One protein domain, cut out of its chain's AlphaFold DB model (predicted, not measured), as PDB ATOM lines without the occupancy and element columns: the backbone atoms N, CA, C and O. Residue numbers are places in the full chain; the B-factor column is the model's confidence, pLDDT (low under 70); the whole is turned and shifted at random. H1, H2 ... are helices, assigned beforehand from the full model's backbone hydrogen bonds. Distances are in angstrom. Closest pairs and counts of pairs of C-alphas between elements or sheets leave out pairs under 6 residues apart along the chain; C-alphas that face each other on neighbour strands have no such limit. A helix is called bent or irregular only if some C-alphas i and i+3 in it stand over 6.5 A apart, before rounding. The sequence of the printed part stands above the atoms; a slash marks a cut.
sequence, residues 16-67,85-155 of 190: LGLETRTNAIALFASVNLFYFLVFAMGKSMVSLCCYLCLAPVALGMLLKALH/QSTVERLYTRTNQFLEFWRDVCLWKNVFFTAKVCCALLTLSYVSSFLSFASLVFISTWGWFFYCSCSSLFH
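What this domain is: This is residues 16 to 67 and 85 to 155 of the 190 residues of the protein "uncharacterized protein LOC113147070" of Cyclospora cayetanensis (UniProt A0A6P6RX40). An open, loose frame of five helices: H5 and H1 lie side by side in a narrow V, running opposite ways, and from near its closed end H2 leads off as a free arm, while H4 leads away from H5 and makes a corner with H3, a second arm. The printed part has 123 residues with five named helices, in the order H1 H2 H3 H4 H5, and no named strand; the class is all helix. It is only just loose, close to extended, with a radius of gyration of the C-alphas of 20.4 A and spans of 64 by 44 by 33 A.

Where its parts are: H5, the longest helix, runs from residue 133 to C-alpha 155 at (362.770, 302.034, 384.945), 32.7 A. H1, residues 21 to 39, begins at C-alpha 21 (363.667, 304.354, 400.298) and is 26.7 A long. H2, residues 45 to 65, is 29.9 A long; it is neither bent nor irregular, but only just: C-alphas 53 and 56 are 6.3 A apart. H4, residues 111 to 130, is 29.2 A long, and H3, residues 85 to 106, 30.9 A.

How they stand to each other: H5 touches H1, whose residues 28 to 35 alone take part, at a shallow tilt of 23 degrees, opposite ways; the closest C-alphas, of Ala 134 and Tyr 35, are 7.1 A apart. H2 is close to H1 but not clearly touching, with C-alphas 38 and 45 closest at 6.8 A; at 71 degrees they are only just about perpendicular. H4 is close to H5 but not clearly touching, with C-alphas 128 and 136 closest at 7.8 A, about perpendicular at 76 degrees. Residues 105 to 106 of H3 touch residues 113 to 117 of H4, with C-alphas 105 and 114 closest at 5.1 A, about perpendicular at 80 degrees. H2 and H3 are apart. Every O i to N i+4 pair is within hydrogen-bond range in H1, H3 and H5; in H2 15 of 17 are, in H4 15 of 16.

The domain as a whole: The two C-alphas farthest apart, of His 67 and Val 111, are 64.2 A apart. Residues 68 to 84 are not printed, and C-alphas 67 and 85 are 34.5 A apart across the cut. The links H1 to H2, H3 to H4 and H4 to H5 are tight. Mean pLDDT of the printed part is 74.9; 35 residues are under 70, among them 16 to 24, 37 to 49 and 150 to 155.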
ATOM      1  N   LEU A  16     350.932 302.403 401.743       53.16
ATOM      2  CA  LEU A  16     351.689 302.087 402.962       53.16
ATOM      3  C   LEU A  16     352.690 303.190 403.357       53.16
ATOM      4  O   LEU A  16     353.413 303.017 404.334       53.16
ATOM      5  N   GLY A  17     352.758 304.308 402.620       51.94
ATOM      6  CA  GLY A  17     353.729 305.379 402.887       51.94
ATOM      7  C   GLY A  17     355.187 304.953 402.658       51.94
ATOM      8  O   GLY A  17     356.106 305.502 403.266       51.94
ATOM      9  N   LEU A  18     355.405 303.955 401.796       53.72
ATOM     10  CA  LEU A  18     356.715 303.376 401.469       53.72
ATOM     11  C   LEU A  18     357.432 304.125 400.329       53.72
ATOM     12  O   LEU A  18     358.379 303.596 399.755       53.72
ATOM     13  N   GLU A  19     356.992 305.340 399.986       55.66
ATOM     14  CA  GLU A  19     357.583 306.147 398.905       55.66
ATOM     15  C   GLU A  19     359.045 306.520 399.175       55.66
ATOM     16  O   GLU A  19     359.845 306.641 398.248       55.66
ATOM     17  N   THR A  20     359.432 306.662 400.444       60.78
ATOM     18  CA  THR A  20     360.824 306.898 400.824       60.78
ATOM     19  C   THR A  20     361.582 305.579 400.952       60.78
ATOM     20  O   THR A  20     361.218 304.687 401.720       60.78
ATOM     21  N   ARG A  21     362.719 305.486 400.250       60.34
ATOM     22  CA  ARG A  21     363.667 304.354 400.298       60.34
ATOM     23  C   ARG A  21     364.011 303.935 401.737       60.34
ATOM     24  O   ARG A  21     364.155 302.749 402.012       60.34
ATOM     25  N   THR A  22     364.070 304.893 402.661       67.56
ATOM     26  CA  THR A  22     364.294 304.677 404.098       67.56
ATOM     27  C   THR A  22     363.191 303.849 404.760       67.56
ATOM     28  O   THR A  22     363.502 302.944 405.527       67.56
ATOM     29  N   ASN A  23     361.917 304.088 404.431       67.62
ATOM     30  CA  ASN A  23     360.786 303.337 404.986       67.62
ATOM     31  C   ASN A  23     360.758 301.900 404.451       67.62
ATOM     32  O   ASN A  23     360.487 300.966 405.202       67.62
ATOM     33  N   ALA A  24     361.103 301.706 403.175       67.00
ATOM     34  CA  ALA A  24     361.229 300.377 402.579       67.00
ATOM     35  C   ALA A  24     362.383 299.568 403.194       67.00
ATOM     36  O   ALA A  24     362.206 298.391 403.508       67.00
ATOM     37  N   ILE A  25     363.538 300.202 403.429       72.19
ATOM     38  CA  ILE A  25     364.679 299.575 404.114       72.19
ATOM     39  C   ILE A  25     364.340 299.279 405.579       72.19
ATOM     40  O   ILE A  25     364.656 298.195 406.057       72.19
ATOM     41  N   ALA A  26     363.671 300.195 406.284       74.62
ATOM     42  CA  ALA A  26     363.247 299.983 407.666       74.62
ATOM     43  C   ALA A  26     362.254 298.818 407.777       74.62
ATOM     44  O   ALA A  26     362.391 297.975 408.662       74.62
ATOM     45  N   LEU A  27     361.300 298.718 406.847       73.88
ATOM     46  CA  LEU A  27     360.351 297.612 406.806       73.88
ATOM     47  C   LEU A  27     361.064 296.289 406.496       73.88
ATOM     48  O   LEU A  27     360.871 295.312 407.216       73.88
ATOM     49  N   PHE A  28     361.967 296.276 405.514       74.81
ATOM     50  CA  PHE A  28     362.801 295.112 405.215       74.81
ATOM     51  C   PHE A  28     363.646 294.683 406.426       74.81
ATOM     52  O   PHE A  28     363.630 293.512 406.804       74.81
ATOM     53  N   ALA A  29     364.327 295.618 407.089       78.06
ATOM     54  CA  ALA A  29     365.108 295.349 408.293       78.06
ATOM     55  C   ALA A  29     364.227 294.824 409.436       78.06
ATOM     56  O   ALA A  29     364.602 293.856 410.093       78.06
ATOM     57  N   SER A  30     363.034 295.396 409.632       75.94
ATOM     58  CA  SER A  30     362.095 294.960 410.671       75.94
ATOM     59  C   SER A  30     361.593 293.531 410.447       75.94
ATOM     60  O   SER A  30     361.555 292.747 411.392       75.94
ATOM     61  N   VAL A  31     361.295 293.148 409.200       75.56
ATOM     62  CA  VAL A  31     360.847 291.790 408.863       75.56
ATOM     63  C   VAL A  31     361.988 290.780 409.001       75.56
ATOM     64  O   VAL A  31     361.771 289.686 409.520       75.56
ATOM     65  N   ASN A  32     363.212 291.141 408.607       76.88
ATOM     66  CA  ASN A  32     364.381 290.272 408.785       76.88
ATOM     67  C   ASN A  32     364.753 290.106 410.268       76.88
ATOM     68  O   ASN A  32     365.042 288.993 410.704       76.88
ATOM     69  N   LEU A  33     364.688 291.179 411.062       76.12
ATOM     70  CA  LEU A  33     364.891 291.125 412.511       76.12
ATOM     71  C   LEU A  33     363.824 290.253 413.183       76.12
ATOM     72  O   LEU A  33     364.143 289.417 414.024       76.12
ATOM     73  N   PHE A  34     362.563 290.407 412.780       71.31
ATOM     74  CA  PHE A  34     361.469 289.575 413.265       71.31
ATOM     75  C   PHE A  34     361.683 288.096 412.924       71.31
ATOM     76  O   PHE A  34     361.541 287.236 413.791       71.31
ATOM     77  N   TYR A  35     362.103 287.795 411.693       69.81
ATOM     78  CA  TYR A  35     362.434 286.434 411.275       69.81
ATOM     79  C   TYR A  35     363.591 285.841 412.095       69.81
ATOM     80  O   TYR A  35     363.501 284.702 412.551       69.81
ATOM     81  N   PHE A  36     364.642 286.624 412.355       70.06
ATOM     82  CA  PHE A  36     365.753 286.216 413.215       70.06
ATOM     83  C   PHE A  36     365.288 285.903 414.646       70.06
ATOM     84  O   PHE A  36     365.611 284.848 415.188       70.06
ATOM     85  N   LEU A  37     364.469 286.766 415.248       67.31
ATOM     86  CA  LEU A  37     363.963 286.565 416.610       67.31
ATOM     87  C   LEU A  37     363.073 285.322 416.738       67.31
ATOM     88  O   LEU A  37     363.120 284.621 417.748       67.31
ATOM     89  N   VAL A  38     362.267 285.029 415.723       66.12
ATOM     90  CA  VAL A  38     361.368 283.869 415.730       66.12
ATOM     91  C   VAL A  38     362.140 282.581 415.459       66.12
ATOM     92  O   VAL A  38     361.957 281.591 416.164       66.12
ATOM     93  N   PHE A  39     363.005 282.583 414.442       64.81
ATOM     94  CA  PHE A  39     363.599 281.360 413.905       64.81
ATOM     95  C   PHE A  39     364.975 281.046 414.506       64.81
ATOM     96  O   PHE A  39     365.242 279.893 414.823       64.81
ATOM     97  N   ALA A  40     365.835 282.051 414.724       60.41
ATOM     98  CA  ALA A  40     367.160 281.842 415.317       60.41
ATOM     99  C   ALA A  40     367.109 281.716 416.849       60.41
ATOM    100  O   ALA A  40     367.871 280.943 417.420       60.41
ATOM    101  N   MET A  41     366.199 282.434 417.524       61.31
ATOM    102  CA  MET A  41     366.015 282.304 418.982       61.31
ATOM    103  C   MET A  41     364.905 281.318 419.383       61.31
ATOM    104  O   MET A  41     364.696 281.102 420.578       61.31
ATOM    105  N   GLY A  42     364.176 280.737 418.420       59.34
ATOM    106  CA  GLY A  42     363.124 279.741 418.668       59.34
ATOM    107  C   GLY A  42     361.964 280.243 419.538       59.34
ATOM    108  O   GLY A  42     361.286 279.453 420.196       59.34
ATOM    109  N   LYS A  43     361.748 281.562 419.612       62.34
ATOM    110  CA  LYS A  43     360.709 282.157 420.461       62.34
ATOM    111  C   LYS A  43     359.359 282.104 419.752       62.34
ATOM    112  O   LYS A  43     359.248 282.433 418.574       62.34
ATOM    113  N   SER A  44     358.307 281.726 420.482       66.75
ATOM    114  CA  SER A  44     356.958 281.701 419.912       66.75
ATOM    115  C   SER A  44     356.481 283.119 419.565       66.75
ATOM    116  O   SER A  44     356.786 284.083 420.271       66.75
ATOM    117  N   MET A  45     355.683 283.249 418.501       59.12
ATOM    118  CA  MET A  45     355.076 284.527 418.087       59.12
ATOM    119  C   MET A  45     354.281 285.193 419.214       59.12
ATOM    120  O   MET A  45     354.308 286.412 419.379       59.12
ATOM    121  N   VAL A  46     353.609 284.371 420.023       66.81
ATOM    122  CA  VAL A  46     352.859 284.811 421.202       66.81
ATOM    123  C   VAL A  46     353.810 285.406 422.239       66.81
ATOM    124  O   VAL A  46     353.545 286.484 422.758       66.81
ATOM    125  N   SER A  47     354.960 284.769 422.484       66.38
ATOM    126  CA  SER A  47     355.984 285.284 423.398       66.38
ATOM    127  C   SER A  47     356.548 286.626 422.937       66.38
ATOM    128  O   SER A  47     356.743 287.507 423.770       66.38
ATOM    129  N   LEU A  48     356.795 286.807 421.638       64.75
ATOM    130  CA  LEU A  48     357.276 288.078 421.090       64.75
ATOM    131  C   LEU A  48     356.237 289.193 421.219       64.75
ATOM    132  O   LEU A  48     356.592 290.296 421.628       64.75
ATOM    133  N   CYS A  49     354.960 288.904 420.953       69.81
ATOM    134  CA  CYS A  49     353.879 289.858 421.211       69.81
ATOM    135  C   CYS A  49     353.805 290.225 422.696       69.81
ATOM    136  O   CYS A  49     353.722 291.402 423.029       69.81
ATOM    137  N   CYS A  50     353.911 289.245 423.596       73.94
ATOM    138  CA  CYS A  50     353.950 289.507 425.031       73.94
ATOM    139  C   CYS A  50     355.143 290.389 425.422       73.94
ATOM    140  O   CYS A  50     354.961 291.319 426.202       73.94
ATOM    141  N   TYR A  51     356.335 290.165 424.861       75.31
ATOM    142  CA  TYR A  51     357.495 291.026 425.107       75.31
ATOM    143  C   TYR A  51     357.303 292.443 424.560       75.31
ATOM    144  O   TYR A  51     357.649 293.400 425.248       75.31
ATOM    145  N   LEU A  52     356.715 292.597 423.373       75.44
ATOM    146  CA  LEU A  52     356.391 293.909 422.805       75.44
ATOM    147  C   LEU A  52     355.330 294.651 423.621       75.44
ATOM    148  O   LEU A  52     355.422 295.866 423.743       75.44
ATOM    149  N   CYS A  53     354.363 293.947 424.207       75.19
ATOM    150  CA  CYS A  53     353.384 294.532 425.125       75.19
ATOM    151  C   CYS A  53     353.996 294.856 426.497       75.19
ATOM    152  O   CYS A  53     353.623 295.847 427.119       75.19
ATOM    153  N   LEU A  54     354.950 294.047 426.968       76.62
ATOM    154  CA  LEU A  54     355.654 294.267 428.233       76.62
ATOM    155  C   LEU A  54     356.685 295.395 428.146       76.62
ATOM    156  O   LEU A  54     356.881 296.094 429.132       76.62
ATOM    157  N   ALA A  55     357.322 295.608 426.994       76.69
ATOM    158  CA  ALA A  55     358.321 296.657 426.793       76.69
ATOM    159  C   ALA A  55     357.828 298.075 427.167       76.69
ATOM    160  O   ALA A  55     358.508 298.730 427.956       76.69
ATOM    161  N   PRO A  56     356.660 298.566 426.702       75.31
ATOM    162  CA  PRO A  56     356.136 299.868 427.112       75.31
ATOM    163  C   PRO A  56     355.701 299.892 428.582       75.31
ATOM    164  O   PRO A  56     355.837 300.927 429.230       75.31
ATOM    165  N   VAL A  57     355.238 298.770 429.145       79.56
ATOM    166  CA  VAL A  57     354.904 298.667 430.579       79.56
ATOM    167  C   VAL A  57     356.169 298.783 431.438       79.56
ATOM    168  O   VAL A  57     356.196 299.545 432.402       79.56
ATOM    169  N   ALA A  58     357.240 298.085 431.061       76.75
ATOM    170  CA  ALA A  58     358.542 298.158 431.716       76.75
ATOM    171  C   ALA A  58     359.180 299.546 431.559       76.75
ATOM    172  O   ALA A  58     359.713 300.086 432.525       76.75
ATOM    173  N   LEU A  59     359.066 300.157 430.375       79.00
ATOM    174  CA  LEU A  59     359.508 301.529 430.129       79.00
ATOM    175  C   LEU A  59     358.731 302.526 430.999       79.00
ATOM    176  O   LEU A  59     359.340 303.389 431.622       79.00
ATOM    177  N   GLY A  60     357.408 302.375 431.112       75.44
ATOM    178  CA  GLY A  60     356.574 303.189 431.999       75.44
ATOM    179  C   GLY A  60     356.961 303.046 433.475       75.44
ATOM    180  O   GLY A  60     357.046 304.042 434.192       75.44
ATOM    181  N   MET A  61     357.276 301.827 433.921       74.81
ATOM    182  CA  MET A  61     357.794 301.562 435.270       74.81
ATOM    183  C   MET A  61     359.171 302.198 435.501       74.81
ATOM    184  O   MET A  61     359.400 302.785 436.557       74.81
ATOM    185  N   LEU A  62     360.071 302.127 434.518       79.81
ATOM    186  CA  LEU A  62     361.404 302.728 434.582       79.81
ATOM    187  C   LEU A  62     361.326 304.262 434.634       79.81
ATOM    188  O   LEU A  62     361.989 304.884 435.459       79.81
ATOM    189  N   LEU A  63     360.470 304.869 433.808       79.12
ATOM    190  CA  LEU A  63     360.216 306.313 433.806       79.12
ATOM    191  C   LEU A  63     359.624 306.793 435.137       79.12
ATOM    192  O   LEU A  63     360.006 307.854 435.634       79.12
ATOM    193  N   LYS A  64     358.742 305.987 435.742       73.62
ATOM    194  CA  LYS A  64     358.212 306.231 437.088       73.62
ATOM    195  C   LYS A  64     359.305 306.124 438.157       73.62
ATOM    196  O   LYS A  64     359.364 306.974 439.038       73.62
ATOM    197  N   ALA A  65     360.181 305.121 438.077       75.69
ATOM    198  CA  ALA A  65     361.290 304.944 439.018       75.69
ATOM    199  C   ALA A  65     362.311 306.097 438.943       75.69
ATOM    200  O   ALA A  65     362.780 306.579 439.972       75.69
ATOM    201  N   LEU A  66     362.595 306.592 437.735       79.75
ATOM    202  CA  LEU A  66     363.505 307.715 437.483       79.75
ATOM    203  C   LEU A  66     362.896 309.100 437.774       79.75
ATOM    204  O   LEU A  66     363.572 310.098 437.550       79.75
ATOM    205  N   HIS A  67     361.642 309.185 438.245       70.06
ATOM    206  CA  HIS A  67     360.925 310.450 438.496       70.06
ATOM    207  C   HIS A  67     360.884 311.411 437.284       70.06
ATOM    208  O   HIS A  67     360.654 312.607 437.434       70.06
ATOM    209  N   GLN A  85     335.578 306.672 417.599       81.00
ATOM    210  CA  GLN A  85     334.312 306.344 416.940       81.00
ATOM    211  C   GLN A  85     334.505 306.039 415.449       81.00
ATOM    212  O   GLN A  85     334.107 304.973 414.986       81.00
ATOM    213  N   SER A  86     335.215 306.905 414.722       81.00
ATOM    214  CA  SER A  86     335.505 306.680 413.299       81.00
ATOM    215  C   SER A  86     336.389 305.452 413.042       81.00
ATOM    216  O   SER A  86     336.227 304.773 412.028       81.00
ATOM    217  N   THR A  87     337.314 305.127 413.949       79.31
ATOM    218  CA  THR A  87     338.160 303.928 413.818       79.31
ATOM    219  C   THR A  87     337.365 302.655 414.084       79.31
ATOM    220  O   THR A  87     337.481 301.693 413.324       79.31
ATOM    221  N   VAL A  88     336.530 302.656 415.122       84.44
ATOM    222  CA  VAL A  88     335.662 301.529 415.484       84.44
ATOM    223  C   VAL A  88     334.628 301.279 414.392       84.44
ATOM    224  O   VAL A  88     334.431 300.134 414.004       84.44
ATOM    225  N   GLU A  89     334.030 302.327 413.831       88.31
ATOM    226  CA  GLU A  89     333.060 302.211 412.740       88.31
ATOM    227  C   GLU A  89     333.700 301.662 411.455       88.31
ATOM    228  O   GLU A  89     333.140 300.779 410.798       88.31
ATOM    229  N   ARG A  90     334.931 302.090 411.135       85.88
ATOM    230  CA  ARG A  90     335.721 301.486 410.048       85.88
ATOM    231  C   ARG A  90     336.016 300.015 410.308       85.88
ATOM    232  O   ARG A  90     335.915 299.209 409.384       85.88
ATOM    233  N   LEU A  91     336.396 299.665 411.536       83.00
ATOM    234  CA  LEU A  91     336.699 298.285 411.910       83.00
ATOM    235  C   LEU A  91     335.447 297.410 411.808       83.00
ATOM    236  O   LEU A  91     335.493 296.350 411.191       83.00
ATOM    237  N   TYR A  92     334.323 297.892 412.339       86.56
ATOM    238  CA  TYR A  92     333.022 297.239 412.271       86.56
ATOM    239  C   TYR A  92     332.605 296.991 410.822       86.56
ATOM    240  O   TYR A  92     332.335 295.853 410.446       86.56
ATOM    241  N   THR A  93     332.642 298.031 409.985       88.38
ATOM    242  CA  THR A  93     332.263 297.925 408.570       88.38
ATOM    243  C   THR A  93     333.152 296.927 407.833       88.38
ATOM    244  O   THR A  93     332.656 296.100 407.072       88.38
ATOM    245  N   ARG A  94     334.464 296.950 408.091       86.12
ATOM    246  CA  ARG A  94     335.424 296.049 407.445       86.12
ATOM    247  C   ARG A  94     335.237 294.597 407.877       86.12
ATOM    248  O   ARG A  94     335.275 293.706 407.033       86.12
ATOM    249  N   THR A  95     335.018 294.359 409.168       84.00
ATOM    250  CA  THR A  95     334.711 293.021 409.683       84.00
ATOM    251  C   THR A  95     333.387 292.522 409.121       84.00
ATOM    252  O   THR A  95     333.311 291.373 408.699       84.00
ATOM    253  N   ASN A  96     332.371 293.382 409.041       88.94
ATOM    254  CA  ASN A  96     331.078 293.004 408.492       88.94
ATOM    255  C   ASN A  96     331.189 292.638 407.006       88.94
ATOM    256  O   ASN A  96     330.765 291.558 406.619       88.94
ATOM    257  N   GLN A  97     331.873 293.449 406.192       88.31
ATOM    258  CA  GLN A  97     332.148 293.129 404.783       88.31
ATOM    259  C   GLN A  97     332.923 291.814 404.618       88.31
ATOM    260  O   GLN A  97     332.650 291.031 403.711       88.31
ATOM    261  N   PHE A  98     333.891 291.551 405.499       86.56
ATOM    262  CA  PHE A  98     334.640 290.298 405.487       86.56
ATOM    263  C   PHE A  98     333.758 289.097 405.849       86.56
ATOM    264  O   PHE A  98     333.839 288.053 405.205       86.56
ATOM    265  N   LEU A  99     332.883 289.240 406.843       85.75
ATOM    266  CA  LEU A  99     331.915 288.207 407.207       85.75
ATOM    267  C   LEU A  99     330.888 287.978 406.098       85.75
ATOM    268  O   LEU A  99     330.550 286.831 405.824       85.75
ATOM    269  N   GLU A 100     330.431 289.030 405.420       87.06
ATOM    270  CA  GLU A 100     329.550 288.912 404.256       87.06
ATOM    271  C   GLU A 100     330.225 288.176 403.103       87.06
ATOM    272  O   GLU A 100     329.604 287.306 402.495       87.06
ATOM    273  N   PHE A 101     331.507 288.456 402.856       85.12
ATOM    274  CA  PHE A 101     332.309 287.720 401.885       85.12
ATOM    275  C   PHE A 101     332.352 286.222 402.215       85.12
ATOM    276  O   PHE A 101     332.020 285.394 401.368       85.12
ATOM    277  N   TRP A 102     332.706 285.860 403.452       81.88
ATOM    278  CA  TRP A 102     332.740 284.454 403.869       81.88
ATOM    279  C   TRP A 102     331.366 283.805 403.844       81.88
ATOM    280  O   TRP A 102     331.247 282.662 403.413       81.88
ATOM    281  N   ARG A 103     330.322 284.530 404.245       83.69
ATOM    282  CA  ARG A 103     328.936 284.073 404.148       83.69
ATOM    283  C   ARG A 103     328.583 283.740 402.702       83.69
ATOM    284  O   ARG A 103     328.057 282.663 402.453       83.69
ATOM    285  N   ASP A 104     328.878 284.622 401.755       84.81
ATOM    286  CA  ASP A 104     328.540 284.413 400.345       84.81
ATOM    287  C   ASP A 104     329.352 283.265 399.713       84.81
ATOM    288  O   ASP A 104     328.808 282.508 398.903       84.81
ATOM    289  N   VAL A 105     330.613 283.086 400.126       82.25
ATOM    290  CA  VAL A 105     331.451 281.938 399.741       82.25
ATOM    291  C   VAL A 105     330.894 280.632 400.322       82.25
ATOM    292  O   VAL A 105     330.705 279.675 399.570       82.25
ATOM    293  N   CYS A 106     330.575 280.597 401.622       76.06
ATOM    294  CA  CYS A 106     330.037 279.423 402.322       76.06
ATOM    295  C   CYS A 106     328.625 279.042 401.867       76.06
ATOM    296  O   CYS A 106     328.286 277.863 401.880       76.06
ATOM    297  N   LEU A 107     327.805 280.013 401.458       84.50
ATOM    298  CA  LEU A 107     326.466 279.779 400.905       84.50
ATOM    299  C   LEU A 107     326.487 279.423 399.413       84.50
ATOM    300  O   LEU A 107     325.423 279.276 398.820       84.50
ATOM    301  N   TRP A 108     327.668 279.307 398.793       85.38
ATOM    302  CA  TRP A 108     327.820 278.949 397.378       85.38
ATOM    303  C   TRP A 108     327.006 279.830 396.419       85.38
ATOM    304  O   TRP A 108     326.657 279.390 395.323       85.38
ATOM    305  N   LYS A 109     326.739 281.097 396.782       80.62
ATOM    306  CA  LYS A 109     325.958 282.025 395.939       80.62
ATOM    307  C   LYS A 109     326.509 282.116 394.515       80.62
ATOM    308  O   LYS A 109     325.747 282.256 393.568       80.62
ATOM    309  N   ASN A 110     327.832 282.022 394.380       83.31
ATOM    310  CA  ASN A 110     328.529 281.920 393.105       83.31
ATOM    311  C   ASN A 110     329.430 280.683 393.109       83.31
ATOM    312  O   ASN A 110     330.598 280.764 393.490       83.31
ATOM    313  N   VAL A 111     328.906 279.551 392.636       84.12
ATOM    314  CA  VAL A 111     329.599 278.247 392.613       84.12
ATOM    315  C   VAL A 111     331.003 278.341 392.002       84.12
ATOM    316  O   VAL A 111     331.968 277.842 392.575       84.12
ATOM    317  N   PHE A 112     331.150 279.045 390.875       83.56
ATOM    318  CA  PHE A 112     332.442 279.206 390.200       83.56
ATOM    319  C   PHE A 112     333.447 280.043 391.008       83.56
ATOM    320  O   PHE A 112     334.651 279.792 390.968       83.56
ATOM    321  N   PHE A 113     332.963 281.033 391.761       79.75
ATOM    322  CA  PHE A 113     333.802 281.859 392.624       79.75
ATOM    323  C   PHE A 113     334.235 281.086 393.875       79.75
ATOM    324  O   PHE A 113     335.428 281.027 394.169       79.75
ATOM    325  N   THR A 114     333.296 280.420 394.553       84.69
ATOM    326  CA  THR A 114     333.582 279.558 395.707       84.69
ATOM    327  C   THR A 114     334.579 278.457 395.340       84.69
ATOM    328  O   THR A 114     335.555 278.260 396.059       84.69
ATOM    329  N   ALA A 115     334.430 277.817 394.173       83.69
ATOM    330  CA  ALA A 115     335.367 276.797 393.695       83.69
ATOM    331  C   ALA A 115     336.803 277.330 393.519       83.69
ATOM    332  O   ALA A 115     337.761 276.664 393.915       83.69
ATOM    333  N   LYS A 116     336.975 278.548 392.981       85.44
ATOM    334  CA  LYS A 116     338.296 279.196 392.878       85.44
ATOM    335  C   LYS A 116     338.913 279.460 394.249       85.44
ATOM    336  O   LYS A 116     340.104 279.218 394.424       85.44
ATOM    337  N   VAL A 117     338.115 279.923 395.212       84.12
ATOM    338  CA  VAL A 117     338.574 280.165 396.588       84.12
ATOM    339  C   VAL A 117     338.975 278.850 397.264       84.12
ATOM    340  O   VAL A 117     340.047 278.786 397.858       84.12
ATOM    341  N   CYS A 118     338.188 277.782 397.114       83.62
ATOM    342  CA  CYS A 118     338.538 276.452 397.618       83.62
ATOM    343  C   CYS A 118     339.834 275.921 396.994       83.62
ATOM    344  O   CYS A 118     340.701 275.435 397.716       83.62
ATOM    345  N   CYS A 119     339.999 276.057 395.677       85.88
ATOM    346  CA  CYS A 119     341.229 275.668 394.989       85.88
ATOM    347  C   CYS A 119     342.434 276.469 395.510       85.88
ATOM    348  O   CYS A 119     343.456 275.886 395.866       85.88
ATOM    349  N   ALA A 120     342.290 277.790 395.663       83.62
ATOM    350  CA  ALA A 120     343.334 278.642 396.224       83.62
ATOM    351  C   ALA A 120     343.707 278.230 397.659       83.62
ATOM    352  O   ALA A 120     344.889 278.087 397.969       83.62
ATOM    353  N   LEU A 121     342.722 277.965 398.523       84.19
ATOM    354  CA  LEU A 121     342.958 277.502 399.893       84.19
ATOM    355  C   LEU A 121     343.640 276.129 399.937       84.19
ATOM    356  O   LEU A 121     344.547 275.936 400.742       84.19
ATOM    357  N   LEU A 122     343.266 275.203 399.051       84.69
ATOM    358  CA  LEU A 122     343.925 273.899 398.930       84.69
ATOM    359  C   LEU A 122     345.382 274.043 398.481       84.69
ATOM    360  O   LEU A 122     346.270 273.458 399.099       84.69
ATOM    361  N   THR A 123     345.648 274.865 397.462       81.19
ATOM    362  CA  THR A 123     347.027 275.137 397.027       81.19
ATOM    363  C   THR A 123     347.846 275.795 398.134       81.19
ATOM    364  O   THR A 123     348.988 275.403 398.366       81.19
ATOM    365  N   LEU A 124     347.252 276.728 398.883       76.38
ATOM    366  CA  LEU A 124     347.903 277.388 400.008       76.38
ATOM    367  C   LEU A 124     348.197 276.403 401.146       76.38
ATOM    368  O   LEU A 124     349.293 276.429 401.699       76.38
ATOM    369  N   SER A 125     347.258 275.508 401.461       75.31
ATOM    370  CA  SER A 125     347.434 274.461 402.472       75.31
ATOM    371  C   SER A 125     348.543 273.483 402.089       75.31
ATOM    372  O   SER A 125     349.344 273.104 402.941       75.31
ATOM    373  N   TYR A 126     348.618 273.092 400.816       79.19
ATOM    374  CA  TYR A 126     349.662 272.196 400.327       79.19
ATOM    375  C   TYR A 126     351.041 272.854 400.425       79.19
ATOM    376  O   TYR A 126     351.965 272.283 401.000       79.19
ATOM    377  N   VAL A 127     351.167 274.099 399.961       70.56
ATOM    378  CA  VAL A 127     352.417 274.870 400.055       70.56
ATOM    379  C   VAL A 127     352.817 275.118 401.516       70.56
ATOM    380  O   VAL A 127     353.994 275.003 401.855       70.56
ATOM    381  N   SER A 128     351.854 275.386 402.403       64.38
ATOM    382  CA  SER A 128     352.098 275.569 403.841       64.38
ATOM    383  C   SER A 128     352.565 274.294 404.553       64.38
ATOM    384  O   SER A 128     353.111 274.387 405.650       64.38
ATOM    385  N   SER A 129     352.355 273.110 403.971       69.38
ATOM    386  CA  SER A 129     352.900 271.862 404.514       69.38
ATOM    387  C   SER A 129     354.395 271.702 404.214       69.38
ATOM    388  O   SER A 129     355.085 270.995 404.943       69.38
ATOM    389  N   PHE A 130     354.896 272.348 403.157       65.88
ATOM    390  CA  PHE A 130     356.314 272.331 402.775       65.88
ATOM    391  C   PHE A 130     357.095 273.519 403.337       65.88
ATOM    392  O   PHE A 130     358.299 273.423 403.561       65.88
ATOM    393  N   LEU A 131     356.421 274.647 403.563       64.75
ATOM    394  CA  LEU A 131     357.020 275.883 404.046       64.75
ATOM    395  C   LEU A 131     356.298 276.337 405.305       64.75
ATOM    396  O   LEU A 131     355.085 276.532 405.297       64.75
ATOM    397  N   SER A 132     357.053 276.574 406.379       73.00
ATOM    398  CA  SER A 132     356.483 277.202 407.570       73.00
ATOM    399  C   SER A 132     355.840 278.545 407.197       73.00
ATOM    400  O   SER A 132     356.327 279.255 406.312       73.00
ATOM    401  N   PHE A 133     354.770 278.937 407.894       65.88
ATOM    402  CA  PHE A 133     354.134 280.243 407.685       65.88
ATOM    403  C   PHE A 133     355.148 281.402 407.769       65.88
ATOM    404  O   PHE A 133     355.087 282.349 406.987       65.88
ATOM    405  N   ALA A 134     356.148 281.291 408.652       66.12
ATOM    406  CA  ALA A 134     357.239 282.257 408.758       66.12
ATOM    407  C   ALA A 134     358.101 282.316 407.482       66.12
ATOM    408  O   ALA A 134     358.455 283.401 407.025       66.12
ATOM    409  N   SER A 135     358.395 281.165 406.871       70.56
ATOM    410  CA  SER A 135     359.118 281.076 405.598       70.56
ATOM    411  C   SER A 135     358.318 281.687 404.443       70.56
ATOM    412  O   SER A 135     358.903 282.341 403.584       70.56
ATOM    413  N   LEU A 136     356.987 281.551 404.434       71.00
ATOM    414  CA  LEU A 136     356.128 282.200 403.433       71.00
ATOM    415  C   LEU A 136     356.146 283.725 403.554       71.00
ATOM    416  O   LEU A 136     356.305 284.424 402.551       71.00
ATOM    417  N   VAL A 137     356.045 284.252 404.776       73.19
ATOM    418  CA  VAL A 137     356.167 285.697 405.029       73.19
ATOM    419  C   VAL A 137     357.542 286.202 404.587       73.19
ATOM    420  O   VAL A 137     357.633 287.225 403.906       73.19
ATOM    421  N   PHE A 138     358.604 285.454 404.883       76.00
ATOM    422  CA  PHE A 138     359.959 285.782 404.450       76.00
ATOM    423  C   PHE A 138     360.089 285.818 402.920       76.00
ATOM    424  O   PHE A 138     360.477 286.848 402.366       76.00
ATOM    425  N   ILE A 139     359.692 284.748 402.223       78.62
ATOM    426  CA  ILE A 139     359.759 284.659 400.754       78.62
ATOM    427  C   ILE A 139     358.912 285.754 400.102       78.62
ATOM    428  O   ILE A 139     359.366 286.389 399.156       78.62
ATOM    429  N   SER A 140     357.707 286.021 400.616       75.56
ATOM    430  CA  SER A 140     356.843 287.077 400.074       75.56
ATOM    431  C   SER A 140     357.453 288.473 400.236       75.56
ATOM    432  O   SER A 140     357.376 289.283 399.315       75.56
ATOM    433  N   THR A 141     358.127 288.738 401.359       78.12
ATOM    434  CA  THR A 141     358.789 290.025 401.619       78.12
ATOM    435  C   THR A 141     360.003 290.209 400.715       78.12
ATOM    436  O   THR A 141     360.189 291.280 400.137       78.12
ATOM    437  N   TRP A 142     360.803 289.157 400.535       79.56
ATOM    438  CA  TRP A 142     361.929 289.160 399.602       79.56
ATOM    439  C   TRP A 142     361.479 289.277 398.149       79.56
ATOM    440  O   TRP A 142     362.037 290.083 397.412       79.56
ATOM    441  N   GLY A 143     360.445 288.538 397.745       79.56
ATOM    442  CA  GLY A 143     359.857 288.626 396.410       79.56
ATOM    443  C   GLY A 143     359.308 290.020 396.121       79.56
ATOM    444  O   GLY A 143     359.568 290.570 395.054       79.56
ATOM    445  N   TRP A 144     358.631 290.636 397.092       78.88
ATOM    446  CA  TRP A 144     358.177 292.023 397.002       78.88
ATOM    447  C   TRP A 144     359.345 293.004 396.845       78.88
ATOM    448  O   TRP A 144     359.343 293.832 395.936       78.88
ATOM    449  N   PHE A 145     360.366 292.900 397.697       75.25
ATOM    450  CA  PHE A 145     361.522 293.795 397.661       75.25
ATOM    451  C   PHE A 145     362.335 293.638 396.372       75.25
ATOM    452  O   PHE A 145     362.764 294.631 395.779       75.25
ATOM    453  N   PHE A 146     362.506 292.401 395.908       77.12
ATOM    454  CA  PHE A 146     363.159 292.089 394.644       77.12
ATOM    455  C   PHE A 146     362.351 292.620 393.463       77.12
ATOM    456  O   PHE A 146     362.917 293.278 392.600       77.12
ATOM    457  N   TYR A 147     361.028 292.438 393.459       78.19
ATOM    458  CA  TYR A 147     360.149 293.009 392.441       78.19
ATOM    459  C   TYR A 147     360.259 294.535 392.389       78.19
ATOM    460  O   TYR A 147     360.450 295.096 391.314       78.19
ATOM    461  N   CYS A 148     360.206 295.209 393.539       73.50
ATOM    462  CA  CYS A 148     360.387 296.657 393.605       73.50
ATOM    463  C   CYS A 148     361.774 297.082 393.108       73.50
ATOM    464  O   CYS A 148     361.863 298.027 392.331       73.50
ATOM    465  N   SER A 149     362.831 296.369 393.501       70.06
ATOM    466  CA  SER A 149     364.209 296.681 393.099       70.06
ATOM    467  C   SER A 149     364.444 296.441 391.608       70.06
ATOM    468  O   SER A 149     365.064 297.258 390.934       70.06
ATOM    469  N   CYS A 150     363.923 295.345 391.059       69.56
ATOM    470  CA  CYS A 150     363.969 295.072 389.629       69.56
ATOM    471  C   CYS A 150     363.138 296.096 388.863       69.56
ATOM    472  O   CYS A 150     363.643 296.672 387.910       69.56
ATOM    473  N   SER A 151     361.905 296.380 389.285       68.31
ATOM    474  CA  SER A 151     361.050 297.375 388.632       68.31
ATOM    475  C   SER A 151     361.694 298.762 388.622       68.31
ATOM    476  O   SER A 151     361.619 299.442 387.600       68.31
ATOM    477  N   SER A 152     362.342 299.182 389.714       65.69
ATOM    478  CA  SER A 152     363.067 300.455 389.749       65.69
ATOM    479  C   SER A 152     364.309 300.422 388.860       65.69
ATOM    480  O   SER A 152     364.505 301.340 388.081       65.69
ATOM    481  N   LEU A 153     365.106 299.347 388.872       66.25
ATOM    482  CA  LEU A 153     366.283 299.213 387.997       66.25
ATOM    483  C   LEU A 153     365.913 299.149 386.505       66.25
ATOM    484  O   LEU A 153     366.620 299.700 385.661       66.25
ATOM    485  N   PHE A 154     364.797 298.505 386.164       65.44
ATOM    486  CA  PHE A 154     364.272 298.495 384.802       65.44
ATOM    487  C   PHE A 154     363.827 299.897 384.373       65.44
ATOM    488  O   PHE A 154     364.106 300.296 383.243       65.44
ATOM    489  N   HIS A 155     363.188 300.667 385.257       61.59
ATOM    490  CA  HIS A 155     362.770 302.034 384.945       61.59
ATOM    491  C   HIS A 155     363.912 303.056 384.939       61.59
ATOM    492  O   HIS A 155     363.923 303.931 384.079       61.59
TER     493      HIS A 155